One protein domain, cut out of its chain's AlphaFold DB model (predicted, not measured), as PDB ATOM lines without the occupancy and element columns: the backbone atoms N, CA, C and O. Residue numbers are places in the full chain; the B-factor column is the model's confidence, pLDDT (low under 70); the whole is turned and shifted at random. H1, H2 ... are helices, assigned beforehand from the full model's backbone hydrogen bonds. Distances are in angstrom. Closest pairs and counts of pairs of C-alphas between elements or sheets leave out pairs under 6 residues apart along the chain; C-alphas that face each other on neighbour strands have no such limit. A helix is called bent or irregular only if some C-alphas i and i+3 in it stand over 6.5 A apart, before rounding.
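What this domain is: This is residues 70 to 266 of the 1095 residues of an uncharacterized protein of Amniculicola lignicola CBS 123094 (UniProt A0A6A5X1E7). The chain winds in stacked turns, an elongated solenoid of two layers of helices. H1a, H2, H4, H6, H8 and the short H10 follow one another along one layer, and H3, H5, H7, H9 and H11 along the other; at the first end H1 folds back on itself, its arm H1b beside H1a. The printed part has 197 residues with eleven named helices, H1 to H11, and no named strand, and its class is all helix. It is only just loose, close to compact, with a radius of gyration of the C-alphas of 19.9 A, and spans 62 by 34 by 27 A.

How they stand to each other: H1, residues 70 to 100, was assigned as one helix by its hydrogen bonds but is bent, with C-alphas 85 and 88 9.5 A apart. Its arms H1a, residues 70 to 85, and H1b, residues 88 to 100, touch with residues 78 to 83 and 89 to 94 alone, opposite ways at a shallow tilt of 29 degrees; their closest C-alphas, of Lys 82 and Gly 90, are 4.8 A apart. H2, residues 111 to 120, touches residues 72 to 79 of H1a, closest at the C-alphas of Val 76 and Leu 116, 6.2 A. The hub is H4, residues 148 to 159, which touches four helices. With H5, residues 161 to 175, it forms a hairpin, closest at the C-alphas of Trp 156 and Ala 164, 5.3 A; these two and H7, residues 194 to 206, form a bundle, three helices side by side. H3, residues 127 to 141, touches H5, closest at the C-alphas of Val 135 and Leu 175, 6.4 A, but is apart from H4. H6, residues 183 to 187, touches H4 residues 150 to 154 and also H8, residues 213 to 222. H8 and H9, residues 226 to 238, form another hairpin, closest at the C-alphas of Val 217 and Ala 229, 5.3 A. H7 and H9 touch at a shallow tilt of 3 degrees, the same way, closest at the C-alphas of Met 201 and Trp 232, 7.5 A. H10, residues 245 to 248, touches no helix. H11, residues 251 to 266, touches H9 at a steep tilt of 60 degrees. Every O i to N i+4 pair is within hydrogen-bond range in H1a, H1b, H2, H3, H5, H6, H7, H9 and H11, against 6 of 8 in H4 and 4 of 6 in H8; H10 is too short for one.

Where its parts are: H1a begins at C-alpha 70, (-35.135, 26.429, -29.625), and is 22.8 A long; H3 measures 20.5 A and H5 20.4 A. H11, 23.3 A long, ends at C-alpha 266, (-43.296, -12.928, 20.001).

The domain as a whole: The C-alphas farthest apart, of His 70 and Ala 266, are 63.9 A apart. The printed part has no cut, and no link is long. Mean pLDDT of the printed part is 73.5; 50 residues are under 70, among them residues 175 to 186 and 258 to 266.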
ATOM      1  N   HIS A  70     -36.131  25.362 -29.685       55.81
ATOM      2  CA  HIS A  70     -35.135  26.429 -29.625       55.81
ATOM      3  C   HIS A  70     -35.413  27.453 -28.516       55.81
ATOM      4  O   HIS A  70     -34.474  28.028 -27.972       55.81
ATOM      5  N   GLU A  71     -36.667  27.664 -28.116       63.50
ATOM      6  CA  GLU A  71     -36.993  28.584 -27.020       63.50
ATOM      7  C   GLU A  71     -36.694  27.965 -25.650       63.50
ATOM      8  O   GLU A  71     -36.223  28.669 -24.754       63.50
ATOM      9  N   THR A  72     -36.891  26.654 -25.474       67.94
ATOM     10  CA  THR A  72     -36.518  25.951 -24.234       67.94
ATOM     11  C   THR A  72     -35.005  25.937 -24.021       67.94
ATOM     12  O   THR A  72     -34.559  26.182 -22.895       67.94
ATOM     13  N   ALA A  73     -34.216  25.781 -25.088       73.94
ATOM     14  CA  ALA A  73     -32.759  25.903 -25.056       73.94
ATOM     15  C   ALA A  73     -32.297  27.304 -24.610       73.94
ATOM     16  O   ALA A  73     -31.452  27.427 -23.719       73.94
ATOM     17  N   VAL A  74     -32.914  28.368 -25.142       77.50
ATOM     18  CA  VAL A  74     -32.619  29.759 -24.747       77.50
ATOM     19  C   VAL A  74     -32.911  29.984 -23.262       77.50
ATOM     20  O   VAL A  74     -32.112  30.600 -22.555       77.50
ATOM     21  N   TRP A  75     -34.016  29.444 -22.741       78.38
ATOM     22  CA  TRP A  75     -34.319  29.537 -21.309       78.38
ATOM     23  C   TRP A  75     -33.326  28.766 -20.437       78.38
ATOM     24  O   TRP A  75     -32.991  29.247 -19.354       78.38
ATOM     25  N   VAL A  76     -32.813  27.617 -20.889       78.75
ATOM     26  CA  VAL A  76     -31.745  26.883 -20.186       78.75
ATOM     27  C   VAL A  76     -30.461  27.712 -20.130       78.75
ATOM     28  O   VAL A  76     -29.850  27.809 -19.066       78.75
ATOM     29  N   GLU A  77     -30.063  28.348 -21.232       79.69
ATOM     30  CA  GLU A  77     -28.869  29.199 -21.274       79.69
ATOM     31  C   GLU A  77     -29.006  30.433 -20.377       79.69
ATOM     32  O   GLU A  77     -28.108  30.723 -19.580       79.69
ATOM     33  N   VAL A  78     -30.157  31.113 -20.428       80.69
ATOM     34  CA  VAL A  78     -30.471  32.250 -19.551       80.69
ATOM     35  C   VAL A  78     -30.476  31.818 -18.085       80.69
ATOM     36  O   VAL A  78     -29.918  32.516 -17.238       80.69
ATOM     37  N   LEU A  79     -31.051  30.653 -17.776       81.19
ATOM     38  CA  LEU A  79     -31.093  30.109 -16.423       81.19
ATOM     39  C   LEU A  79     -29.694  29.778 -15.900       81.19
ATOM     40  O   LEU A  79     -29.363  30.164 -14.783       81.19
ATOM     41  N   LEU A  80     -28.850  29.130 -16.705       81.19
ATOM     42  CA  LEU A  80     -27.466  28.817 -16.338       81.19
ATOM     43  C   LEU A  80     -26.611  30.079 -16.187       81.19
ATOM     44  O   LEU A  80     -25.770  30.151 -15.290       81.19
ATOM     45  N   HIS A  81     -26.819  31.080 -17.041       79.62
ATOM     46  CA  HIS A  81     -26.127  32.361 -16.956       79.62
ATOM     47  C   HIS A  81     -26.533  33.138 -15.692       79.62
ATOM     48  O   HIS A  81     -25.674  33.621 -14.952       79.62
ATOM     49  N   LYS A  82     -27.834  33.199 -15.388       77.75
ATOM     50  CA  LYS A  82     -28.373  33.891 -14.207       77.75
ATOM     51  C   LYS A  82     -28.090  33.159 -12.892       77.75
ATOM     52  O   LYS A  82     -27.828  33.835 -11.899       77.75
ATOM     53  N   ASP A  83     -28.066  31.825 -12.884       78.75
ATOM     54  CA  ASP A  83     -27.620  31.019 -11.734       78.75
ATOM     55  C   ASP A  83     -26.138  31.290 -11.421       78.75
ATOM     56  O   ASP A  83     -25.766  31.505 -10.270       78.75
ATOM     57  N   ARG A  84     -25.282  31.402 -12.450       78.06
ATOM     58  CA  ARG A  84     -23.858  31.738 -12.268       78.06
ATOM     59  C   ARG A  84     -23.626  33.153 -11.732       78.06
ATOM     60  O   ARG A  84     -22.713  33.333 -10.932       78.06
ATOM     61  N   LEU A  85     -24.404  34.142 -12.176       75.19
ATOM     62  CA  LEU A  85     -24.200  35.552 -11.809       75.19
ATOM     63  C   LEU A  85     -24.870  35.957 -10.490       75.19
ATOM     64  O   LEU A  85     -24.285  36.705  -9.712       75.19
ATOM     65  N   HIS A  86     -26.096  35.492 -10.242       68.69
ATOM     66  CA  HIS A  86     -26.926  35.961  -9.124       68.69
ATOM     67  C   HIS A  86     -27.398  34.825  -8.203       68.69
ATOM     68  O   HIS A  86     -28.211  35.054  -7.301       68.69
ATOM     69  N   GLY A  87     -26.915  33.596  -8.419       77.50
ATOM     70  CA  GLY A  87     -27.239  32.432  -7.600       77.50
ATOM     71  C   GLY A  87     -28.746  32.236  -7.432       77.50
ATOM     72  O   GLY A  87     -29.522  32.258  -8.387       77.50
ATOM     73  N   LEU A  88     -29.181  32.095  -6.176       69.94
ATOM     74  CA  LEU A  88     -30.573  31.786  -5.838       69.94
ATOM     75  C   LEU A  88     -31.579  32.863  -6.278       69.94
ATOM     76  O   LEU A  88     -32.728  32.533  -6.575       69.94
ATOM     77  N   GLN A  89     -31.159  34.128  -6.329       72.00
ATOM     78  CA  GLN A  89     -32.026  35.243  -6.703       72.00
ATOM     79  C   GLN A  89     -32.224  35.306  -8.223       72.00
ATOM     80  O   GLN A  89     -33.352  35.485  -8.680       72.00
ATOM     81  N   GLY A  90     -31.174  35.002  -8.996       78.06
ATOM     82  CA  GLY A  90     -31.248  34.893 -10.455       78.06
ATOM     83  C   GLY A  90     -32.189  33.786 -10.926       78.06
ATOM     84  O   GLY A  90     -32.972  33.992 -11.848       78.06
ATOM     85  N   VAL A  91     -32.196  32.630 -10.255       80.44
ATOM     86  CA  VAL A  91     -33.122  31.533 -10.593       80.44
ATOM     87  C   VAL A  91     -34.583  31.902 -10.298       80.44
ATOM     88  O   VAL A  91     -35.485  31.548 -11.060       80.44
ATOM     89  N   ARG A  92     -34.835  32.656  -9.220       78.25
ATOM     90  CA  ARG A  92     -36.178  33.153  -8.879       78.25
ATOM     91  C   ARG A  92     -36.676  34.193  -9.881       78.25
ATOM     92  O   ARG A  92     -37.855  34.159 -10.226       78.25
ATOM     93  N   GLU A  93     -35.793  35.071 -10.348       76.75
ATOM     94  CA  GLU A  93     -36.089  36.015 -11.427       76.75
ATOM     95  C   GLU A  93     -36.421  35.269 -12.718       76.75
ATOM     96  O   GLU A  93     -37.451  35.536 -13.323       76.75
ATOM     97  N   VAL A  94     -35.623  34.282 -13.128       82.00
ATOM     98  CA  VAL A  94     -35.924  33.512 -14.346       82.00
ATOM     99  C   VAL A  94     -37.271  32.792 -14.228       82.00
ATOM    100  O   VAL A  94     -38.063  32.832 -15.165       82.00
ATOM    101  N   TRP A  95     -37.601  32.234 -13.058       79.38
ATOM    102  CA  TRP A  95     -38.918  31.638 -12.810       79.38
ATOM    103  C   TRP A  95     -40.077  32.643 -12.922       79.38
ATOM    104  O   TRP A  95     -41.122  32.305 -13.479       79.38
ATOM    105  N   SER A  96     -39.930  33.871 -12.403       78.88
ATOM    106  CA  SER A  96     -40.972  34.896 -12.549       78.88
ATOM    107  C   SER A  96     -41.118  35.338 -14.003       78.88
ATOM    108  O   SER A  96     -42.233  35.354 -14.504       78.88
ATOM    109  N   HIS A  97     -40.011  35.559 -14.716       76.88
ATOM    110  CA  HIS A  97     -40.036  35.947 -16.130       76.88
ATOM    111  C   HIS A  97     -40.621  34.851 -17.036       76.88
ATOM    112  O   HIS A  97     -41.320  35.165 -17.998       76.88
ATOM    113  N   MET A  98     -40.387  33.571 -16.726       78.38
ATOM    114  CA  MET A  98     -41.036  32.455 -17.426       78.38
ATOM    115  C   MET A  98     -42.549  32.424 -17.174       78.38
ATOM    116  O   MET A  98     -43.318  32.140 -18.092       78.38
ATOM    117  N   ARG A  99     -42.987  32.739 -15.947       76.75
ATOM    118  CA  ARG A  99     -44.410  32.784 -15.583       76.75
ATOM    119  C   ARG A  99     -45.127  33.976 -16.214       76.75
ATOM    120  O   ARG A  99     -46.220  33.790 -16.737       76.75
ATOM    121  N   ASP A 100     -44.508  35.151 -16.199       75.69
ATOM    122  CA  ASP A 100     -45.067  36.379 -16.778       75.69
ATOM    123  C   ASP A 100     -45.260  36.239 -18.297       75.69
ATOM    124  O   ASP A 100     -46.195  36.796 -18.858       75.69
ATOM    125  N   ARG A 101     -44.428  35.414 -18.949       71.94
ATOM    126  CA  ARG A 101     -44.531  35.067 -20.376       71.94
ATOM    127  C   ARG A 101     -45.357  33.806 -20.663       71.94
ATOM    128  O   ARG A 101     -45.417  33.370 -21.809       71.94
ATOM    129  N   SER A 102     -45.993  33.204 -19.653       64.06
ATOM    130  CA  SER A 102     -46.804  31.975 -19.773       64.06
ATOM    131  C   SER A 102     -46.092  30.795 -20.465       64.06
ATOM    132  O   SER A 102     -46.711  30.005 -21.179       64.06
ATOM    133  N   VAL A 103     -44.776  30.666 -20.266       68.31
ATOM    134  CA  VAL A 103     -43.960  29.633 -20.924       68.31
ATOM    135  C   VAL A 103     -44.271  28.258 -20.332       68.31
ATOM    136  O   VAL A 103     -44.099  28.035 -19.130       68.31
ATOM    137  N   LYS A 104     -44.689  27.307 -21.178       67.56
ATOM    138  CA  LYS A 104     -44.927  25.915 -20.766       67.56
ATOM    139  C   LYS A 104     -43.594  25.199 -20.569       67.56
ATOM    140  O   LYS A 104     -42.743  25.209 -21.451       67.56
ATOM    141  N   MET A 105     -43.409  24.562 -19.411       71.19
ATOM    142  CA  MET A 105     -42.207  23.758 -19.184       71.19
ATOM    143  C   MET A 105     -42.291  22.427 -19.940       71.19
ATOM    144  O   MET A 105     -43.356  21.803 -19.923       71.19
ATOM    145  N   PRO A 106     -41.186  21.970 -20.553       72.12
ATOM    146  CA  PRO A 106     -41.172  20.715 -21.287       72.12
ATOM    147  C   PRO A 106     -41.466  19.524 -20.361       72.12
ATOM    148  O   PRO A 106     -40.965  19.436 -19.231       72.12
ATOM    149  N   VAL A 107     -42.344  18.644 -20.850       67.31
ATOM    150  CA  VAL A 107     -42.858  17.453 -20.146       67.31
ATOM    151  C   VAL A 107     -42.193  16.168 -20.659       67.31
ATOM    152  O   VAL A 107     -42.144  15.176 -19.928       67.31
ATOM    153  N   ASP A 108     -41.618  16.210 -21.862       68.31
ATOM    154  CA  ASP A 108     -40.820  15.133 -22.452       68.31
ATOM    155  C   ASP A 108     -39.471  14.969 -21.718       68.31
ATOM    156  O   ASP A 108     -38.938  15.928 -21.155       68.31
ATOM    157  N   ASP A 109     -38.894  13.757 -21.705       64.19
ATOM    158  CA  ASP A 109     -37.595  13.448 -21.059       64.19
ATOM    159  C   ASP A 109     -36.402  13.979 -21.884       64.19
ATOM    160  O   ASP A 109     -35.460  13.257 -22.210       64.19
ATOM    161  N   THR A 110     -36.457  15.256 -22.274       76.62
ATOM    162  CA  THR A 110     -35.384  15.959 -22.983       76.62
ATOM    163  C   THR A 110     -34.308  16.444 -22.007       76.62
ATOM    164  O   THR A 110     -34.553  16.702 -20.821       76.62
ATOM    165  N   ALA A 111     -33.072  16.594 -22.497       70.00
ATOM    166  CA  ALA A 111     -31.950  17.082 -21.686       70.00
ATOM    167  C   ALA A 111     -32.226  18.478 -21.093       70.00
ATOM    168  O   ALA A 111     -31.845  18.764 -19.956       70.00
ATOM    169  N   GLU A 112     -32.950  19.313 -21.835       69.56
ATOM    170  CA  GLU A 112     -33.360  20.659 -21.443       69.56
ATOM    171  C   GLU A 112     -34.376  20.639 -20.297       69.56
ATOM    172  O   GLU A 112     -34.198  21.352 -19.307       69.56
ATOM    173  N   ALA A 113     -35.377  19.751 -20.352       72.06
ATOM    174  CA  ALA A 113     -36.338  19.561 -19.268       72.06
ATOM    175  C   ALA A 113     -35.640  19.137 -17.971       72.06
ATOM    176  O   ALA A 113     -35.874  19.717 -16.907       72.06
ATOM    177  N   LYS A 114     -34.714  18.176 -18.049       76.00
ATOM    178  CA  LYS A 114     -33.941  17.726 -16.885       76.00
ATOM    179  C   LYS A 114     -33.122  18.857 -16.260       76.00
ATOM    180  O   LYS A 114     -33.010  18.909 -15.034       76.00
ATOM    181  N   MET A 115     -32.562  19.745 -17.081       76.25
ATOM    182  CA  MET A 115     -31.799  20.899 -16.612       76.25
ATOM    183  C   MET A 115     -32.705  21.935 -15.947       76.25
ATOM    184  O   MET A 115     -32.436  22.272 -14.799       76.25
ATOM    185  N   LEU A 116     -33.802  22.348 -16.593       78.62
ATOM    186  CA  LEU A 116     -34.764  23.316 -16.044       78.62
ATOM    187  C   LEU A 116     -35.376  22.826 -14.726       78.62
ATOM    188  O   LEU A 116     -35.238  23.475 -13.684       78.62
ATOM    189  N   TRP A 117     -36.006  21.645 -14.737       78.44
ATOM    190  CA  TRP A 117     -36.591  21.059 -13.531       78.44
ATOM    191  C   TRP A 117     -35.510  20.841 -12.467       78.44
ATOM    192  O   TRP A 117     -35.695  21.219 -11.313       78.44
ATOM    193  N   GLY A 118     -34.343  20.315 -12.851       77.25
ATOM    194  CA  GLY A 118     -33.236  20.032 -11.943       77.25
ATOM    195  C   GLY A 118     -32.634  21.260 -11.258       77.25
ATOM    196  O   GLY A 118     -32.182  21.136 -10.119       77.25
ATOM    197  N   THR A 119     -32.621  22.434 -11.894       78.69
ATOM    198  CA  THR A 119     -32.170  23.695 -11.279       78.69
ATOM    199  C   THR A 119     -33.251  24.312 -10.403       78.69
ATOM    200  O   THR A 119     -32.967  24.656  -9.258       78.69
ATOM    201  N   PHE A 120     -34.505  24.363 -10.864       79.19
ATOM    202  CA  PHE A 120     -35.602  24.946 -10.086       79.19
ATOM    203  C   PHE A 120     -35.901  24.163  -8.798       79.19
ATOM    204  O   PHE A 120     -36.151  24.761  -7.751       79.19
ATOM    205  N   VAL A 121     -35.778  22.830  -8.841       77.06
ATOM    206  CA  VAL A 121     -35.926  21.920  -7.690       77.06
ATOM    207  C   VAL A 121     -35.003  22.279  -6.523       77.06
ATOM    208  O   VAL A 121     -35.355  22.028  -5.369       77.06
ATOM    209  N   LYS A 122     -33.827  22.865  -6.784       76.56
ATOM    210  CA  LYS A 122     -32.834  23.174  -5.741       76.56
ATOM    211  C   LYS A 122     -33.280  24.298  -4.803       76.56
ATOM    212  O   LYS A 122     -32.710  24.429  -3.719       76.56
ATOM    213  N   HIS A 123     -34.301  25.074  -5.182       76.81
ATOM    214  CA  HIS A 123     -34.778  26.233  -4.427       76.81
ATOM    215  C   HIS A 123     -36.027  25.891  -3.594       76.81
ATOM    216  O   HIS A 123     -37.077  25.569  -4.154       76.81
ATOM    217  N   PRO A 124     -35.970  26.017  -2.254       71.00
ATOM    218  CA  PRO A 124     -37.071  25.614  -1.376       71.00
ATOM    219  C   PRO A 124     -38.307  26.525  -1.481       71.00
ATOM    220  O   PRO A 124     -39.424  26.058  -1.280       71.00
ATOM    221  N   GLU A 125     -38.127  27.806  -1.815       73.19
ATOM    222  CA  GLU A 125     -39.218  28.788  -1.960       73.19
ATOM    223  C   GLU A 125     -40.009  28.623  -3.262       73.19
ATOM    224  O   GLU A 125     -41.174  29.011  -3.345       73.19
ATOM    225  N   LEU A 126     -39.377  28.048  -4.288       77.44
ATOM    226  CA  LEU A 126     -40.024  27.787  -5.568       77.44
ATOM    227  C   LEU A 126     -40.822  26.483  -5.543       77.44
ATOM    228  O   LEU A 126     -41.648  26.288  -6.424       77.44
ATOM    229  N   PHE A 127     -40.641  25.621  -4.537       75.50
ATOM    230  CA  PHE A 127     -41.281  24.306  -4.466       75.50
ATOM    231  C   PHE A 127     -42.808  24.369  -4.604       75.50
ATOM    232  O   PHE A 127     -43.381  23.680  -5.442       75.50
ATOM    233  N   THR A 128     -43.474  25.216  -3.815       76.81
ATOM    234  CA  THR A 128     -44.939  25.354  -3.862       76.81
ATOM    235  C   THR A 128     -45.393  25.897  -5.214       76.81
ATOM    236  O   THR A 128     -46.316  25.361  -5.817       76.81
ATOM    237  N   LYS A 129     -44.666  26.887  -5.743       79.00
ATOM    238  CA  LYS A 129     -44.931  27.522  -7.039       79.00
ATOM    239  C   LYS A 129     -44.725  26.575  -8.227       79.00
ATOM    240  O   LYS A 129     -45.498  26.644  -9.180       79.00
ATOM    241  N   LEU A 130     -43.706  25.719  -8.169       78.69
ATOM    242  CA  LEU A 130     -43.403  24.669  -9.147       78.69
ATOM    243  C   LEU A 130     -44.447  23.559  -9.101       78.69
ATOM    244  O   LEU A 130     -44.861  23.064 -10.143       78.69
ATOM    245  N   LEU A 131     -44.886  23.183  -7.899       76.69
ATOM    246  CA  LEU A 131     -45.900  22.156  -7.707       76.69
ATOM    247  C   LEU A 131     -47.268  22.610  -8.221       76.69
ATOM    248  O   LEU A 131     -47.923  21.856  -8.930       76.69
ATOM    249  N   ASP A 132     -47.674  23.845  -7.920       79.44
ATOM    250  CA  ASP A 132     -48.927  24.412  -8.432       79.44
ATOM    251  C   ASP A 132     -48.892  24.537  -9.965       79.44
ATOM    252  O   ASP A 132     -49.878  24.237 -10.633       79.44
ATOM    253  N   HIS A 133     -47.728  24.869 -10.536       75.81
ATOM    254  CA  HIS A 133     -47.524  24.864 -11.985       75.81
ATOM    255  C   HIS A 133     -47.593  23.451 -12.585       75.81
ATOM    256  O   HIS A 133     -48.231  23.255 -13.611       75.81
ATOM    257  N   ALA A 134     -46.998  22.443 -11.942       74.06
ATOM    258  CA  ALA A 134     -47.091  21.052 -12.389       74.06
ATOM    259  C   ALA A 134     -48.535  20.512 -12.326       74.06
ATOM    260  O   ALA A 134     -48.932  19.711 -13.169       74.06
ATOM    261  N   VAL A 135     -49.332  20.959 -11.350       77.88
ATOM    262  CA  VAL A 135     -50.764  20.633 -11.251       77.88
ATOM    263  C   VAL A 135     -51.561  21.313 -12.364       77.88
ATOM    264  O   VAL A 135     -52.382  20.646 -12.991       77.88
ATOM    265  N   ALA A 136     -51.296  22.593 -12.646       77.56
ATOM    266  CA  ALA A 136     -51.915  23.313 -13.761       77.56
ATOM    267  C   ALA A 136     -51.566  22.664 -15.111       77.56
ATOM    268  O   ALA A 136     -52.462  22.335 -15.884       77.56
ATOM    269  N   LEU A 137     -50.288  22.339 -15.337       75.12
ATOM    270  CA  LEU A 137     -49.839  21.612 -16.526       75.12
ATOM    271  C   LEU A 137     -50.528  20.255 -16.670       75.12
ATOM    272  O   LEU A 137     -50.937  19.897 -17.772       75.12
ATOM    273  N   ARG A 138     -50.706  19.506 -15.575       73.81
ATOM    274  CA  ARG A 138     -51.435  18.233 -15.609       73.81
ATOM    275  C   ARG A 138     -52.914  18.428 -15.945       73.81
ATOM    276  O   ARG A 138     -53.467  17.607 -16.670       73.81
ATOM    277  N   ALA A 139     -53.552  19.473 -15.417       73.88
ATOM    278  CA  ALA A 139     -54.947  19.788 -15.722       73.88
ATOM    279  C   ALA A 139     -55.139  20.174 -17.199       73.88
ATOM    280  O   ALA A 139     -56.153  19.818 -17.789       73.88
ATOM    281  N   GLU A 140     -54.154  20.847 -17.799       72.50
ATOM    282  CA  GLU A 140     -54.202  21.303 -19.193       72.50
ATOM    283  C   GLU A 140     -53.771  20.241 -20.219       72.50
ATOM    284  O   GLU A 140     -54.356  20.155 -21.293       72.50
ATOM    285  N   THR A 141     -52.741  19.444 -19.920       66.69
ATOM    286  CA  THR A 141     -52.101  18.525 -20.890       66.69
ATOM    287  C   THR A 141     -52.309  17.044 -20.570       66.69
ATOM    288  O   THR A 141     -52.001  16.182 -21.390       66.69
ATOM    289  N   GLY A 142     -52.801  16.713 -19.373       66.25
ATOM    290  CA  GLY A 142     -52.959  15.334 -18.900       66.25
ATOM    291  C   GLY A 142     -51.648  14.614 -18.557       66.25
ATOM    292  O   GLY A 142     -51.692  13.519 -17.991       66.25
ATOM    293  N   GLN A 143     -50.487  15.211 -18.842       68.88
ATOM    294  CA  GLN A 143     -49.171  14.605 -18.647       68.88
ATOM    295  C   GLN A 143     -48.410  15.253 -17.478       68.88
ATOM    296  O   GLN A 143     -48.613  16.415 -17.134       68.88
ATOM    297  N   VAL A 144     -47.539  14.473 -16.833       70.62
ATOM    298  CA  VAL A 144     -46.641  14.921 -15.754       70.62
ATOM    299  C   VAL A 144     -45.233  14.484 -16.120       70.62
ATOM    300  O   VAL A 144     -45.055  13.347 -16.552       70.62
ATOM    301  N   TYR A 145     -44.242  15.353 -15.900       71.44
ATOM    302  CA  TYR A 145     -42.841  15.013 -16.141       71.44
ATOM    303  C   TYR A 145     -42.464  13.737 -15.350       71.44
ATOM    304  O   TYR A 145     -42.504  13.757 -14.112       71.44
ATOM    305  N   PRO A 146     -42.107  12.622 -16.017       68.06
ATOM    306  CA  PRO A 146     -41.983  11.316 -15.360       68.06
ATOM    307  C   PRO A 146     -40.927  11.273 -14.248       68.06
ATOM    308  O   PRO A 146     -41.097  10.588 -13.240       68.06
ATOM    309  N   ARG A 147     -39.848  12.055 -14.387       70.62
ATOM    310  CA  ARG A 147     -38.707  12.085 -13.451       70.62
ATOM    311  C   ARG A 147     -38.783  13.220 -12.436       70.62
ATOM    312  O   ARG A 147     -37.821  13.481 -11.706       70.62
ATOM    313  N   LEU A 148     -39.923  13.903 -12.361       73.38
ATOM    314  CA  LEU A 148     -40.137  14.994 -11.416       73.38
ATOM    315  C   LEU A 148     -39.920  14.502  -9.982       73.38
ATOM    316  O   LEU A 148     -39.147  15.074  -9.221       73.38
ATOM    317  N   TYR A 149     -40.529  13.369  -9.638       75.88
ATOM    318  CA  TYR A 149     -40.390  12.787  -8.307       75.88
ATOM    319  C   TYR A 149     -38.941  12.374  -7.993       75.88
ATOM    320  O   TYR A 149     -38.446  12.662  -6.904       75.88
ATOM    321  N   GLU A 150     -38.233  11.771  -8.954       76.44
ATOM    322  CA  GLU A 150     -36.829  11.354  -8.796       76.44
ATOM    323  C   GLU A 150     -35.898  12.544  -8.556       76.44
ATOM    324  O   GLU A 150     -35.061  12.510  -7.655       76.44
ATOM    325  N   THR A 151     -36.058  13.612  -9.341       75.44
ATOM    326  CA  THR A 151     -35.223  14.818  -9.253       75.44
ATOM    327  C   THR A 151     -35.450  15.567  -7.939       75.44
ATOM    328  O   THR A 151     -34.479  15.934  -7.273       75.44
ATOM    329  N   PHE A 152     -36.707  15.713  -7.499       75.38
ATOM    330  CA  PHE A 152     -37.037  16.312  -6.201       75.38
ATOM    331  C   PHE A 152     -36.510  15.485  -5.030       75.38
ATOM    332  O   PHE A 152     -35.784  15.995  -4.171       75.38
ATOM    333  N   MET A 153     -36.865  14.204  -4.983       76.69
ATOM    334  CA  MET A 153     -36.525  13.364  -3.842       76.69
ATOM    335  C   MET A 153     -35.031  13.041  -3.800       76.69
ATOM    336  O   MET A 153     -34.456  13.024  -2.714       76.69
ATOM    337  N   GLY A 154     -34.371  12.883  -4.949       76.00
ATOM    338  CA  GLY A 154     -32.929  12.656  -5.023       76.00
ATOM    339  C   GLY A 154     -32.097  13.839  -4.523       76.00
ATOM    340  O   GLY A 154     -31.055  13.633  -3.904       76.00
ATOM    341  N   TYR A 155     -32.567  15.078  -4.708       77.81
ATOM    342  CA  TYR A 155     -31.858  16.266  -4.224       77.81
ATOM    343  C   TYR A 155     -32.091  16.548  -2.731       77.81
ATOM    344  O   TYR A 155     -31.145  16.879  -2.004       77.81
ATOM    345  N   TRP A 156     -33.341  16.440  -2.265       77.75
ATOM    346  CA  TRP A 156     -33.735  16.877  -0.921       77.75
ATOM    347  C   TRP A 156     -33.577  15.804   0.159       77.75
ATOM    348  O   TRP A 156     -33.289  16.149   1.307       77.75
ATOM    349  N   LEU A 157     -33.708  14.517  -0.173       78.94
ATOM    350  CA  LEU A 157     -33.616  13.425   0.803       78.94
ATOM    351  C   LEU A 157     -32.227  13.312   1.473       78.94
ATOM    352  O   LEU A 157     -32.189  13.165   2.700       78.94
ATOM    353  N   PRO A 158     -31.086  13.443   0.760       78.00
ATOM    354  CA  PRO A 158     -29.763  13.424   1.394       78.00
ATOM    355  C   PRO A 158     -29.470  14.674   2.237       78.00
ATOM    356  O   PRO A 158     -28.753  14.585   3.229       78.00
ATOM    357  N   ARG A 159     -30.010  15.842   1.858       77.44
ATOM    358  CA  ARG A 159     -29.643  17.144   2.447       77.44
ATOM    359  C   ARG A 159     -30.566  17.608   3.573       77.44
ATOM    360  O   ARG A 159     -30.092  18.116   4.583       77.44
ATOM    361  N   ALA A 160     -31.880  17.467   3.406       77.62
ATOM    362  CA  ALA A 160     -32.877  17.967   4.351       77.62
ATOM    363  C   ALA A 160     -34.059  16.984   4.478       77.62
ATOM    364  O   ALA A 160     -35.136  17.231   3.926       77.62
ATOM    365  N   PRO A 161     -33.907  15.892   5.251       75.06
ATOM    366  CA  PRO A 161     -34.897  14.815   5.307       75.06
ATOM    367  C   PRO A 161     -36.267  15.275   5.824       75.06
ATOM    368  O   PRO A 161     -37.287  14.796   5.347       75.06
ATOM    369  N   ARG A 162     -36.313  16.246   6.749       75.12
ATOM    370  CA  ARG A 162     -37.579  16.800   7.268       75.12
ATOM    371  C   ARG A 162     -38.395  17.504   6.179       75.12
ATOM    372  O   ARG A 162     -39.564  17.197   6.015       75.12
ATOM    373  N   ARG A 163     -37.757  18.376   5.388       76.12
ATOM    374  CA  ARG A 163     -38.424  19.086   4.283       76.12
ATOM    375  C   ARG A 163     -38.796  18.142   3.144       76.12
ATOM    376  O   ARG A 163     -39.874  18.269   2.577       76.12
ATOM    377  N   ALA A 164     -37.948  17.152   2.855       79.31
ATOM    378  CA  ALA A 164     -38.237  16.128   1.852       79.31
ATOM    379  C   ALA A 164     -39.543  15.365   2.149       79.31
ATOM    380  O   ALA A 164     -40.253  14.990   1.220       79.31
ATOM    381  N   PHE A 165     -39.901  15.176   3.423       75.62
ATOM    382  CA  PHE A 165     -41.178  14.569   3.804       75.62
ATOM    383  C   PHE A 165     -42.386  15.458   3.546       75.62
ATOM    384  O   PHE A 165     -43.384  14.980   2.999       75.62
ATOM    385  N   ASP A 166     -42.299  16.733   3.919       78.19
ATOM    386  CA  ASP A 166     -43.367  17.698   3.662       78.19
ATOM    387  C   ASP A 166     -43.610  17.818   2.153       78.19
ATOM    388  O   ASP A 166     -44.753  17.796   1.691       78.19
ATOM    389  N   TYR A 167     -42.527  17.822   1.375       80.50
ATOM    390  CA  TYR A 167     -42.558  17.818  -0.082       80.50
ATOM    391  C   TYR A 167     -43.126  16.519  -0.658       80.50
ATOM    392  O   TYR A 167     -43.988  16.574  -1.533       80.50
ATOM    393  N   HIS A 168     -42.738  15.354  -0.135       80.75
ATOM    394  CA  HIS A 168     -43.321  14.070  -0.529       80.75
ATOM    395  C   HIS A 168     -44.838  14.038  -0.302       80.75
ATOM    396  O   HIS A 168     -45.579  13.634  -1.199       80.75
ATOM    397  N   ARG A 169     -45.317  14.507   0.858       77.25
ATOM    398  CA  ARG A 169     -46.751  14.553   1.174       77.25
ATOM    399  C   ARG A 169     -47.509  15.465   0.210       77.25
ATOM    400  O   ARG A 169     -48.580  15.079  -0.249       77.25
ATOM    401  N   GLN A 170     -46.953  16.635  -0.105       77.19
ATOM    402  CA  GLN A 170     -47.558  17.589  -1.038       77.19
ATOM    403  C   GLN A 170     -47.556  17.076  -2.486       77.19
ATOM    404  O   GLN A 170     -48.555  17.234  -3.182       77.19
ATOM    405  N   LEU A 171     -46.480  16.414  -2.929       76.44
ATOM    406  CA  LEU A 171     -46.398  15.795  -4.258       76.44
ATOM    407  C   LEU A 171     -47.429  14.670  -4.412       76.44
ATOM    408  O   LEU A 171     -48.161  14.640  -5.395       76.44
ATOM    409  N   VAL A 172     -47.539  13.774  -3.426       77.69
ATOM    410  CA  VAL A 172     -48.496  12.656  -3.477       77.69
ATOM    411  C   VAL A 172     -49.943  13.147  -3.395       77.69
ATOM    412  O   VAL A 172     -50.787  12.644  -4.134       77.69
ATOM    413  N   SER A 173     -50.244  14.139  -2.545       75.56
ATOM    414  CA  SER A 173     -51.612  14.650  -2.399       75.56
ATOM    415  C   SER A 173     -52.074  15.473  -3.600       75.56
ATOM    416  O   SER A 173     -53.196  15.281  -4.059       75.56
ATOM    417  N   LYS A 174     -51.225  16.367  -4.129       70.56
ATOM    418  CA  LYS A 174     -51.599  17.265  -5.231       70.56
ATOM    419  C   LYS A 174     -51.486  16.611  -6.610       70.56
ATOM    420  O   LYS A 174     -52.320  16.879  -7.468       70.56
ATOM    421  N   LEU A 175     -50.503  15.733  -6.836       66.50
ATOM    422  CA  LEU A 175     -50.296  15.068  -8.133       66.50
ATOM    423  C   LEU A 175     -50.877  13.647  -8.197       66.50
ATOM    424  O   LEU A 175     -50.739  13.003  -9.231       66.50
ATOM    425  N   GLN A 176     -51.549  13.146  -7.149       63.34
ATOM    426  CA  GLN A 176     -52.194  11.817  -7.112       63.34
ATOM    427  C   GLN A 176     -51.340  10.692  -7.741       63.34
ATOM    428  O   GLN A 176     -51.842   9.863  -8.502       63.34
ATOM    429  N   LEU A 177     -50.029  10.697  -7.485       64.19
ATOM    430  CA  LEU A 177     -49.102   9.734  -8.083       64.19
ATOM    431  C   LEU A 177     -49.386   8.343  -7.500       64.19
ATOM    432  O   LEU A 177     -49.191   8.114  -6.306       64.19
ATOM    433  N   SER A 178     -49.888   7.425  -8.328       57.59
ATOM    434  CA  SER A 178     -50.256   6.062  -7.916       57.59
ATOM    435  C   SER A 178     -49.066   5.094  -7.899       57.59
ATOM    436  O   SER A 178     -49.047   4.191  -7.062       57.59
ATOM    437  N   ASN A 179     -48.067   5.330  -8.758       60.34
ATOM    438  CA  ASN A 179     -46.787   4.621  -8.837       60.34
ATOM    439  C   ASN A 179     -45.658   5.650  -8.652       60.34
ATOM    440  O   ASN A 179     -45.695   6.715  -9.268       60.34
ATOM    441  N   LEU A 180     -44.695   5.381  -7.772       65.94
ATOM    442  CA  LEU A 180     -43.691   6.350  -7.319       65.94
ATOM    443  C   LEU A 180     -42.307   5.757  -7.557       65.94
ATOM    444  O   LEU A 180     -41.905   5.027  -6.677       65.94
ATOM    445  N   PRO A 181     -41.540   6.073  -8.611       65.06
ATOM    446  CA  PRO A 181     -40.314   5.339  -8.955       65.06
ATOM    447  C   PRO A 181     -39.259   5.354  -7.824       65.06
ATOM    448  O   PRO A 181     -38.376   6.212  -7.768       65.06
ATOM    449  N   LEU A 182     -39.338   4.398  -6.890       69.31
ATOM    450  CA  LEU A 182     -38.510   4.341  -5.682       69.31
ATOM    451  C   LEU A 182     -37.198   3.601  -5.937       69.31
ATOM    452  O   LEU A 182     -36.264   3.747  -5.150       69.31
ATOM    453  N   ARG A 183     -37.085   2.854  -7.042       69.25
ATOM    454  CA  ARG A 183     -35.868   2.113  -7.418       69.25
ATOM    455  C   ARG A 183     -34.647   3.028  -7.577       69.25
ATOM    456  O   ARG A 183     -33.560   2.678  -7.125       69.25
ATOM    457  N   HIS A 184     -34.821   4.228  -8.136       67.25
ATOM    458  CA  HIS A 184     -33.721   5.189  -8.296       67.25
ATOM    459  C   HIS A 184     -33.267   5.787  -6.952       67.25
ATOM    460  O   HIS A 184     -32.079   5.999  -6.721       67.25
ATOM    461  N   LEU A 185     -34.205   5.998  -6.020       68.25
ATOM    462  CA  LEU A 185     -33.900   6.434  -4.653       68.25
ATOM    463  C   LEU A 185     -33.253   5.312  -3.827       68.25
ATOM    464  O   LEU A 185     -32.352   5.575  -3.032       68.25
ATOM    465  N   ALA A 186     -33.672   4.067  -4.055       68.88
ATOM    466  CA  ALA A 186     -33.102   2.876  -3.443       68.88
ATOM    467  C   ALA A 186     -31.650   2.632  -3.871       68.88
ATOM    468  O   ALA A 186     -30.823   2.315  -3.026       68.88
ATOM    469  N   ALA A 187     -31.309   2.872  -5.139       71.69
ATOM    470  CA  ALA A 187     -29.926   2.793  -5.614       71.69
ATOM    471  C   ALA A 187     -28.994   3.808  -4.916       71.69
ATOM    472  O   ALA A 187     -27.801   3.558  -4.769       71.69
ATOM    473  N   MET A 188     -29.532   4.936  -4.436       66.38
ATOM    474  CA  MET A 188     -28.778   5.924  -3.652       66.38
ATOM    475  C   MET A 188     -28.704   5.591  -2.155       66.38
ATOM    476  O   MET A 188     -27.918   6.221  -1.442       66.38
ATOM    477  N   ALA A 189     -29.457   4.596  -1.670       65.06
ATOM    478  CA  ALA A 189     -29.494   4.184  -0.264       65.06
ATOM    479  C   ALA A 189     -28.118   3.945   0.393       65.06
ATOM    480  O   ALA A 189     -27.955   4.373   1.539       65.06
ATOM    481  N   PRO A 190     -27.105   3.373  -0.291       63.31
ATOM    482  CA  PRO A 190     -25.784   3.163   0.303       63.31
ATOM    483  C   PRO A 190     -25.065   4.482   0.646       63.31
ATOM    484  O   PRO A 190     -24.213   4.517   1.525       63.31
ATOM    485  N   SER A 191     -25.404   5.587  -0.026       68.06
ATOM    486  CA  SER A 191     -24.777   6.905   0.180       68.06
ATOM    487  C   SER A 191     -25.520   7.803   1.183       68.06
ATOM    488  O   SER A 191     -25.067   8.904   1.497       68.06
ATOM    489  N   LEU A 192     -26.672   7.356   1.698       71.81
ATOM    490  CA  LEU A 192     -27.549   8.164   2.547       71.81
ATOM    491  C   LEU A 192     -27.171   8.091   4.039       71.81
ATOM    492  O   LEU A 192     -26.927   7.023   4.617       71.81
ATOM    493  N   HIS A 193     -27.232   9.250   4.706       72.31
ATOM    494  CA  HIS A 193     -27.088   9.366   6.161       72.31
ATOM    495  C   HIS A 193     -28.198   8.572   6.895       72.31
ATOM    496  O   HIS A 193     -29.325   8.507   6.394       72.31
ATOM    497  N   PRO A 194     -27.949   7.994   8.094       69.25
ATOM    498  CA  PRO A 194     -28.946   7.234   8.862       69.25
ATOM    499  C   PRO A 194     -30.324   7.903   8.995       69.25
ATOM    500  O   PRO A 194     -31.345   7.247   8.815       69.25
ATOM    501  N   THR A 195     -30.369   9.217   9.229       71.50
ATOM    502  CA  THR A 195     -31.624   9.989   9.334       71.50
ATOM    503  C   THR A 195     -32.397  10.061   8.017       71.50
ATOM    504  O   THR A 195     -33.627  10.029   8.026       71.50
ATOM    505  N   SER A 196     -31.697  10.134   6.885       75.19
ATOM    506  CA  SER A 196     -32.291  10.128   5.545       75.19
ATOM    507  C   SER A 196     -32.742   8.730   5.120       75.19
ATOM    508  O   SER A 196     -33.728   8.610   4.402       75.19
ATOM    509  N   LEU A 197     -32.093   7.671   5.619       79.38
ATOM    510  CA  LEU A 197     -32.538   6.283   5.438       79.38
ATOM    511  C   LEU A 197     -33.796   5.966   6.244       79.38
ATOM    512  O   LEU A 197     -34.729   5.395   5.691       79.38
ATOM    513  N   SER A 198     -33.882   6.395   7.509       74.19
ATOM    514  CA  SER A 198     -35.151   6.365   8.258       74.19
ATOM    515  C   SER A 198     -36.226   7.194   7.549       74.19
ATOM    516  O   SER A 198     -37.395   6.809   7.503       74.19
ATOM    517  N   GLY A 199     -35.781   8.298   6.938       71.38
ATOM    518  CA  GLY A 199     -36.490   9.100   5.953       71.38
ATOM    519  C   GLY A 199     -37.200   8.254   4.893       71.38
ATOM    520  O   GLY A 199     -38.423   8.150   4.804       71.38
ATOM    521  N   PHE A 200     -36.367   7.581   4.116       80.81
ATOM    522  CA  PHE A 200     -36.753   6.716   3.017       80.81
ATOM    523  C   PHE A 200     -37.613   5.521   3.457       80.81
ATOM    524  O   PHE A 200     -38.588   5.189   2.787       80.81
ATOM    525  N   MET A 201     -37.343   4.930   4.627       79.31
ATOM    526  CA  MET A 201     -38.163   3.849   5.193       79.31
ATOM    527  C   MET A 201     -39.621   4.270   5.407       79.31
ATOM    528  O   MET A 201     -40.530   3.475   5.177       79.31
ATOM    529  N   TYR A 202     -39.867   5.505   5.851       78.50
ATOM    530  CA  TYR A 202     -41.230   6.013   6.034       78.50
ATOM    531  C   TYR A 202     -41.953   6.208   4.694       78.50
ATOM    532  O   TYR A 202     -43.126   5.864   4.575       78.50
ATOM    533  N   ILE A 203     -41.244   6.681   3.667       78.19
ATOM    534  CA  ILE A 203     -41.784   6.800   2.303       78.19
ATOM    535  C   ILE A 203     -42.148   5.413   1.761       78.19
ATOM    536  O   ILE A 203     -43.268   5.194   1.301       78.19
ATOM    537  N   TYR A 204     -41.245   4.439   1.902       80.31
ATOM    538  CA  TYR A 204     -41.485   3.069   1.456       80.31
ATOM    539  C   TYR A 204     -42.660   2.409   2.194       80.31
ATOM    540  O   TYR A 204     -43.470   1.737   1.554       80.31
ATOM    541  N   ARG A 205     -42.842   2.664   3.503       79.19
ATOM    542  CA  ARG A 205     -44.019   2.208   4.281       79.19
ATOM    543  C   ARG A 205     -45.355   2.671   3.695       79.19
ATOM    544  O   ARG A 205     -46.325   1.926   3.783       79.19
ATOM    545  N   ASN A 206     -45.395   3.853   3.085       73.81
ATOM    546  CA  ASN A 206     -46.623   4.450   2.556       73.81
ATOM    547  C   ASN A 206     -46.806   4.239   1.041       73.81
ATOM    548  O   ASN A 206     -47.880   4.508   0.510       73.81
ATOM    549  N   SER A 207     -45.782   3.742   0.342       70.88
ATOM    550  CA  SER A 207     -45.821   3.474  -1.103       70.88
ATOM    551  C   SER A 207     -46.520   2.145  -1.457       70.88
ATOM    552  O   SER A 207     -46.841   1.352  -0.569       70.88
ATOM    553  N   LYS A 208     -46.772   1.878  -2.747       68.25
ATOM    554  CA  LYS A 208     -47.279   0.581  -3.253       68.25
ATOM    555  C   LYS A 208     -46.217  -0.248  -3.993       68.25
ATOM    556  O   LYS A 208     -46.535  -1.338  -4.459       68.25
ATOM    557  N   GLU A 209     -44.988   0.250  -4.095       68.88
ATOM    558  CA  GLU A 209     -43.924  -0.401  -4.866       68.88
ATOM    559  C   GLU A 209     -43.306  -1.600  -4.136       68.88
ATOM    560  O   GLU A 209     -43.278  -1.646  -2.903       68.88
ATOM    561  N   ARG A 210     -42.826  -2.573  -4.921       67.75
ATOM    562  CA  ARG A 210     -42.154  -3.809  -4.490       67.75
ATOM    563  C   ARG A 210     -40.833  -3.967  -5.268       67.75
ATOM    564  O   ARG A 210     -40.616  -3.248  -6.245       67.75
ATOM    565  N   ASP A 211     -39.968  -4.881  -4.837       73.12
ATOM    566  CA  ASP A 211     -38.661  -5.216  -5.429       73.12
ATOM    567  C   ASP A 211     -37.551  -4.182  -5.162       73.12
ATOM    568  O   ASP A 211     -36.797  -3.787  -6.053       73.12
ATOM    569  N   ILE A 212     -37.459  -3.702  -3.921       78.81
ATOM    570  CA  ILE A 212     -36.398  -2.789  -3.463       78.81
ATOM    571  C   ILE A 212     -35.346  -3.529  -2.623       78.81
ATOM    572  O   ILE A 212     -34.245  -3.015  -2.404       78.81
ATOM    573  N   TYR A 213     -35.660  -4.750  -2.184       81.12
ATOM    574  CA  TYR A 213     -34.847  -5.529  -1.254       81.12
ATOM    575  C   TYR A 213     -33.376  -5.638  -1.691       81.12
ATOM    576  O   TYR A 213     -32.474  -5.247  -0.943       81.12
ATOM    577  N   ASP A 214     -33.141  -6.113  -2.915       79.31
ATOM    578  CA  ASP A 214     -31.802  -6.416  -3.435       79.31
ATOM    579  C   ASP A 214     -30.941  -5.166  -3.669       79.31
ATOM    580  O   ASP A 214     -29.716  -5.246  -3.674       79.31
ATOM    581  N   LEU A 215     -31.567  -3.993  -3.816       78.06
ATOM    582  CA  LEU A 215     -30.870  -2.720  -4.028       78.06
ATOM    583  C   LEU A 215     -30.427  -2.058  -2.720       78.06
ATOM    584  O   LEU A 215     -29.528  -1.221  -2.732       78.06
ATOM    585  N   VAL A 216     -31.070  -2.391  -1.596       78.69
ATOM    586  CA  VAL A 216     -30.859  -1.695  -0.317       78.69
ATOM    587  C   VAL A 216     -30.170  -2.584   0.706       78.69
ATOM    588  O   VAL A 216     -29.252  -2.133   1.384       78.69
ATOM    589  N   VAL A 217     -30.594  -3.841   0.848       80.81
ATOM    590  CA  VAL A 217     -30.132  -4.697   1.949       80.81
ATOM    591  C   VAL A 217     -28.692  -5.194   1.742       80.81
ATOM    592  O   VAL A 217     -27.903  -4.987   2.664       80.81
ATOM    593  N   PRO A 218     -28.297  -5.769   0.587       81.94
ATOM    594  CA  PRO A 218     -26.916  -6.221   0.375       81.94
ATOM    595  C   PRO A 218     -25.873  -5.094   0.488       81.94
ATOM    596  O   PRO A 218     -24.965  -5.229   1.305       81.94
ATOM    597  N   PRO A 219     -26.043  -3.920  -0.158       79.00
ATOM    598  CA  PRO A 219     -25.063  -2.837  -0.033       79.00
ATOM    599  C   PRO A 219     -24.917  -2.281   1.391       79.00
ATOM    600  O   PRO A 219     -23.844  -1.822   1.774       79.00
ATOM    601  N   LEU A 220     -25.984  -2.299   2.201       79.31
ATOM    602  CA  LEU A 220     -25.909  -1.884   3.608       79.31
ATOM    603  C   LEU A 220     -25.177  -2.914   4.481       79.31
ATOM    604  O   LEU A 220     -24.582  -2.533   5.492       79.31
ATOM    605  N   ILE A 221     -25.217  -4.194   4.101       80.81
ATOM    606  CA  ILE A 221     -24.435  -5.256   4.739       80.81
ATOM    607  C   ILE A 221     -22.955  -5.092   4.380       80.81
ATOM    608  O   ILE A 221     -22.129  -5.089   5.291       80.81
ATOM    609  N   ASP A 222     -22.638  -4.845   3.107       79.19
ATOM    610  CA  ASP A 222     -21.259  -4.645   2.629       79.19
ATOM    611  C   ASP A 222     -20.579  -3.429   3.285       79.19
ATOM    612  O   ASP A 222     -19.375  -3.421   3.527       79.19
ATOM    613  N   GLN A 223     -21.358  -2.407   3.651       77.62
ATOM    614  CA  GLN A 223     -20.891  -1.233   4.400       77.62
ATOM    615  C   GLN A 223     -20.781  -1.449   5.922       77.62
ATOM    616  O   GLN A 223     -20.494  -0.501   6.656       77.62
ATOM    617  N   GLY A 224     -21.074  -2.650   6.431       69.75
ATOM    618  CA  GLY A 224     -21.041  -2.966   7.864       69.75
ATOM    619  C   GLY A 224     -22.186  -2.356   8.683       69.75
ATOM    620  O   GLY A 224     -22.160  -2.388   9.914       69.75
ATOM    621  N   ARG A 225     -23.231  -1.807   8.045       77.94
ATOM    622  CA  ARG A 225     -24.372  -1.149   8.715       77.94
ATOM    623  C   ARG A 225     -25.499  -2.140   9.016       77.94
ATOM    624  O   ARG A 225     -26.652  -1.953   8.614       77.94
ATOM    625  N   ILE A 226     -25.154  -3.179   9.774       78.12
ATOM    626  CA  ILE A 226     -25.985  -4.366  10.036       78.12
ATOM    627  C   ILE A 226     -27.332  -4.005  10.692       78.12
ATOM    628  O   ILE A 226     -28.363  -4.560  10.318       78.12
ATOM    629  N   ASP A 227     -27.374  -3.035  11.610       73.69
ATOM    630  CA  ASP A 227     -28.612  -2.658  12.315       73.69
ATOM    631  C   ASP A 227     -29.662  -2.032  11.393       73.69
ATOM    632  O   ASP A 227     -30.856  -2.320  11.489       73.69
ATOM    633  N   VAL A 228     -29.218  -1.177  10.470       77.56
ATOM    634  CA  VAL A 228     -30.103  -0.516   9.506       77.56
ATOM    635  C   VAL A 228     -30.526  -1.514   8.430       77.56
ATOM    636  O   VAL A 228     -31.705  -1.555   8.076       77.56
ATOM    637  N   ALA A 229     -29.612  -2.383   7.983       81.31
ATOM    638  CA  ALA A 229     -29.926  -3.492   7.085       81.31
ATOM    639  C   ALA A 229     -30.982  -4.436   7.689       81.31
ATOM    640  O   ALA A 229     -31.929  -4.818   7.003       81.31
ATOM    641  N   ARG A 230     -30.897  -4.729   8.995       79.69
ATOM    642  CA  ARG A 230     -31.892  -5.526   9.730       79.69
ATOM    643  C   ARG A 230     -33.273  -4.870   9.717       79.69
ATOM    644  O   ARG A 230     -34.279  -5.526   9.451       79.69
ATOM    645  N   GLN A 231     -33.339  -3.564   9.973       80.12
ATOM    646  CA  GLN A 231     -34.602  -2.821   9.939       80.12
ATOM    647  C   GLN A 231     -35.232  -2.813   8.538       80.12
ATOM    648  O   GLN A 231     -36.450  -2.972   8.412       80.12
ATOM    649  N   TRP A 232     -34.417  -2.675   7.489       80.56
ATOM    650  CA  TRP A 232     -34.860  -2.788   6.098       80.56
ATOM    651  C   TRP A 232     -35.317  -4.201   5.744       80.56
ATOM    652  O   TRP A 232     -36.385  -4.351   5.154       80.56
ATOM    653  N   HIS A 233     -34.591  -5.232   6.177       83.12
ATOM    654  CA  HIS A 233     -34.987  -6.629   6.014       83.12
ATOM    655  C   HIS A 233     -36.370  -6.898   6.626       83.12
ATOM    656  O   HIS A 233     -37.247  -7.488   5.986       83.12
ATOM    657  N   PHE A 234     -36.620  -6.407   7.845       81.12
ATOM    658  CA  PHE A 234     -37.931  -6.535   8.479       81.12
ATOM    659  C   PHE A 234     -39.021  -5.736   7.757       81.12
ATOM    660  O   PHE A 234     -40.168  -6.178   7.673       81.12
ATOM    661  N   LEU A 235     -38.703  -4.569   7.214       81.69
ATOM    662  CA  LEU A 235     -39.690  -3.773   6.499       81.69
ATOM    663  C   LEU A 235     -40.070  -4.404   5.148       81.69
ATOM    664  O   LEU A 235     -41.257  -4.586   4.882       81.69
ATOM    665  N   CYS A 236     -39.090  -4.799   4.338       81.38
ATOM    666  CA  CYS A 236     -39.309  -5.394   3.016       81.38
ATOM    667  C   CYS A 236     -40.036  -6.742   3.127       81.38
ATOM    668  O   CYS A 236     -41.094  -6.938   2.529       81.38
ATOM    669  N   THR A 237     -39.591  -7.610   4.042       81.50
ATOM    670  CA  THR A 237     -40.248  -8.906   4.275       81.50
ATOM    671  C   THR A 237     -41.681  -8.737   4.817       81.50
ATOM    672  O   THR A 237     -42.538  -9.586   4.586       81.50
ATOM    673  N   TYR A 238     -42.002  -7.636   5.522       80.31
ATOM    674  CA  TYR A 238     -43.388  -7.326   5.928       80.31
ATOM    675  C   TYR A 238     -44.281  -6.977   4.742       80.31
ATOM    676  O   TYR A 238     -45.465  -7.303   4.754       80.31
ATOM    677  N   ARG A 239     -43.711  -6.391   3.692       72.75
ATOM    678  CA  ARG A 239     -44.423  -6.059   2.458       72.75
ATOM    679  C   ARG A 239     -44.390  -7.170   1.405       72.75
ATOM    680  O   ARG A 239     -44.862  -6.937   0.297       72.75
ATOM    681  N   GLN A 240     -43.905  -8.363   1.769       71.75
ATOM    682  CA  GLN A 240     -43.685  -9.503   0.865       71.75
ATOM    683  C   GLN A 240     -42.673  -9.205  -0.257       71.75
ATOM    684  O   GLN A 240     -42.741  -9.812  -1.321       71.75
ATOM    685  N   ASP A 241     -41.755  -8.269  -0.023       80.94
ATOM    686  CA  ASP A 241     -40.611  -7.988  -0.890       80.94
ATOM    687  C   ASP A 241     -39.450  -8.871  -0.409       80.94
ATOM    688  O   ASP A 241     -38.857  -8.618   0.647       80.94
ATOM    689  N   LEU A 242     -39.265 -10.002  -1.093       77.88
ATOM    690  CA  LEU A 242     -38.373 -11.094  -0.698       77.88
ATOM    691  C   LEU A 242     -37.012 -10.964  -1.402       77.88
ATOM    692  O   LEU A 242     -36.969 -10.481  -2.531       77.88
ATOM    693  N   PRO A 243     -35.913 -11.425  -0.774       82.56
ATOM    694  CA  PRO A 243     -34.615 -11.482  -1.440       82.56
ATOM    695  C   PRO A 243     -34.660 -12.373  -2.687       82.56
ATOM    696  O   PRO A 243     -35.303 -13.428  -2.671       82.56
ATOM    697  N   SER A 244     -33.909 -12.006  -3.728       80.12
ATOM    698  CA  SER A 244     -33.603 -12.933  -4.828       80.12
ATOM    699  C   SER A 244     -32.843 -14.168  -4.322       80.12
ATOM    700  O   SER A 244     -32.180 -14.106  -3.281       80.12
ATOM    701  N   PRO A 245     -32.895 -15.311  -5.035       69.38
ATOM    702  CA  PRO A 245     -32.271 -16.558  -4.580       69.38
ATOM    703  C   PRO A 245     -30.765 -16.428  -4.287       69.38
ATOM    704  O   PRO A 245     -30.282 -17.045  -3.344       69.38
ATOM    705  N   SER A 246     -30.041 -15.573  -5.016       68.12
ATOM    706  CA  SER A 246     -28.621 -15.270  -4.776       68.12
ATOM    707  C   SER A 246     -28.372 -14.426  -3.520       68.12
ATOM    708  O   SER A 246     -27.345 -14.570  -2.862       68.12
ATOM    709  N   VAL A 247     -29.307 -13.543  -3.163       71.50
ATOM    710  CA  VAL A 247     -29.224 -12.710  -1.952       71.50
ATOM    711  C   VAL A 247     -29.721 -13.480  -0.723       71.50
ATOM    712  O   VAL A 247     -29.231 -13.275   0.387       71.50
ATOM    713  N   ALA A 248     -30.650 -14.419  -0.909       70.38
ATOM    714  CA  ALA A 248     -31.166 -15.289   0.143       70.38
ATOM    715  C   ALA A 248     -30.101 -16.255   0.697       70.38
ATOM    716  O   ALA A 248     -30.159 -16.621   1.871       70.38
ATOM    717  N   SER A 249     -29.105 -16.638  -0.111       68.38
ATOM    718  CA  SER A 249     -27.959 -17.441   0.336       68.38
ATOM    719  C   SER A 249     -26.923 -16.658   1.152       68.38
ATOM    720  O   SER A 249     -26.008 -17.266   1.700       68.38
ATOM    721  N   HIS A 250     -27.041 -15.329   1.267       71.88
ATOM    722  CA  HIS A 250     -26.080 -14.526   2.022       71.88
ATOM    723  C   HIS A 250     -26.197 -14.803   3.541       71.88
ATOM    724  O   HIS A 250     -27.294 -14.671   4.097       71.88
ATOM    725  N   PRO A 251     -25.096 -15.103   4.261       69.62
ATOM    726  CA  PRO A 251     -25.141 -15.570   5.657       69.62
ATOM    727  C   PRO A 251     -25.809 -14.570   6.617       69.62
ATOM    728  O   PRO A 251     -26.578 -14.945   7.500       69.62
ATOM    729  N   VAL A 252     -25.593 -13.268   6.405       71.69
ATOM    730  CA  VAL A 252     -26.225 -12.200   7.208       71.69
ATOM    731  C   VAL A 252     -27.729 -12.069   6.922       71.69
ATOM    732  O   VAL A 252     -28.512 -11.784   7.825       71.69
ATOM    733  N   VAL A 253     -28.161 -12.322   5.681       73.19
ATOM    734  CA  VAL A 253     -29.585 -12.294   5.314       73.19
ATOM    735  C   VAL A 253     -30.303 -13.499   5.919       73.19
ATOM    736  O   VAL A 253     -31.392 -13.337   6.469       73.19
ATOM    737  N   GLN A 254     -29.669 -14.675   5.923       70.50
ATOM    738  CA  GLN A 254     -30.172 -15.853   6.634       70.50
ATOM    739  C   GLN A 254     -30.340 -15.565   8.131       70.50
ATOM    740  O   GLN A 254     -31.413 -15.810   8.684       70.50
ATOM    741  N   LEU A 255     -29.355 -14.925   8.767       70.12
ATOM    742  CA  LEU A 255     -29.457 -14.514  10.167       70.12
ATOM    743  C   LEU A 255     -30.657 -13.580  10.416       70.12
ATOM    744  O   LEU A 255     -31.398 -13.767  11.382       70.12
ATOM    745  N   PHE A 256     -30.906 -12.609   9.532       74.88
ATOM    746  CA  PHE A 256     -32.056 -11.711   9.665       74.88
ATOM    747  C   PHE A 256     -33.403 -12.416   9.450       74.88
ATOM    748  O   PHE A 256     -34.367 -12.111  10.162       74.88
ATOM    749  N   THR A 257     -33.480 -13.382   8.528       70.25
ATOM    750  CA  THR A 257     -34.702 -14.182   8.330       70.25
ATOM    751  C   THR A 257     -35.040 -15.011   9.569       70.25
ATOM    752  O   THR A 257     -36.208 -15.071   9.970       70.25
ATOM    753  N   VAL A 258     -34.018 -15.569  10.231       62.72
ATOM    754  CA  VAL A 258     -34.147 -16.292  11.504       62.72
ATOM    755  C   VAL A 258     -34.629 -15.347  12.612       62.72
ATOM    756  O   VAL A 258     -35.610 -15.655  13.287       62.72
ATOM    757  N   ASP A 259     -34.027 -14.157  12.732       63.56
ATOM    758  CA  ASP A 259     -34.352 -13.153  13.761       63.56
ATOM    759  C   ASP A 259     -35.791 -12.587  13.632       63.56
ATOM    760  O   ASP A 259     -36.501 -12.313  14.615       63.56
ATOM    761  N   ARG A 260     -36.289 -12.470  12.394       56.44
ATOM    762  CA  ARG A 260     -37.683 -12.094  12.114       56.44
ATOM    763  C   ARG A 260     -38.658 -13.182  12.551       56.44
ATOM    764  O   ARG A 260     -39.696 -12.864  13.136       56.44
ATOM    765  N   ALA A 261     -38.361 -14.446  12.250       52.50
ATOM    766  CA  ALA A 261     -39.223 -15.571  12.603       52.50
ATOM    767  C   ALA A 261     -39.415 -15.669  14.126       52.50
ATOM    768  O   ALA A 261     -40.530 -15.908  14.600       52.50
ATOM    769  N   THR A 262     -38.366 -15.372  14.895       55.00
ATOM    770  CA  THR A 262     -38.420 -15.239  16.358       55.00
ATOM    771  C   THR A 262     -39.233 -14.028  16.821       55.00
ATOM    772  O   THR A 262     -40.038 -14.149  17.748       55.00
ATOM    773  N   SER A 263     -39.117 -12.881  16.149       46.97
ATOM    774  CA  SER A 263     -39.855 -11.651  16.491       46.97
ATOM    775  C   SER A 263     -41.364 -11.735  16.194       46.97
ATOM    776  O   SER A 263     -42.196 -11.260  16.969       46.97
ATOM    777  N   LEU A 264     -41.756 -12.389  15.098       47.34
ATOM    778  CA  LEU A 264     -43.163 -12.581  14.718       47.34
ATOM    779  C   LEU A 264     -43.872 -13.570  15.662       47.34
ATOM    780  O   LEU A 264     -45.018 -13.343  16.055       47.34
ATOM    781  N   ALA A 265     -43.155 -14.602  16.119       45.62
ATOM    782  CA  ALA A 265     -43.621 -15.523  17.156       45.62
ATOM    783  C   ALA A 265     -43.808 -14.851  18.533       45.62
ATOM    784  O   ALA A 265     -44.600 -15.334  19.349       45.62
ATOM    785  N   ALA A 266     -43.110 -13.739  18.799       41.88
ATOM    786  CA  ALA A 266     -43.296 -12.928  20.001       41.88
ATOM    787  C   ALA A 266     -44.536 -12.017  19.901       41.88
ATOM    788  O   ALA A 266     -45.319 -11.952  20.847       41.88
TER     789      ALA A 266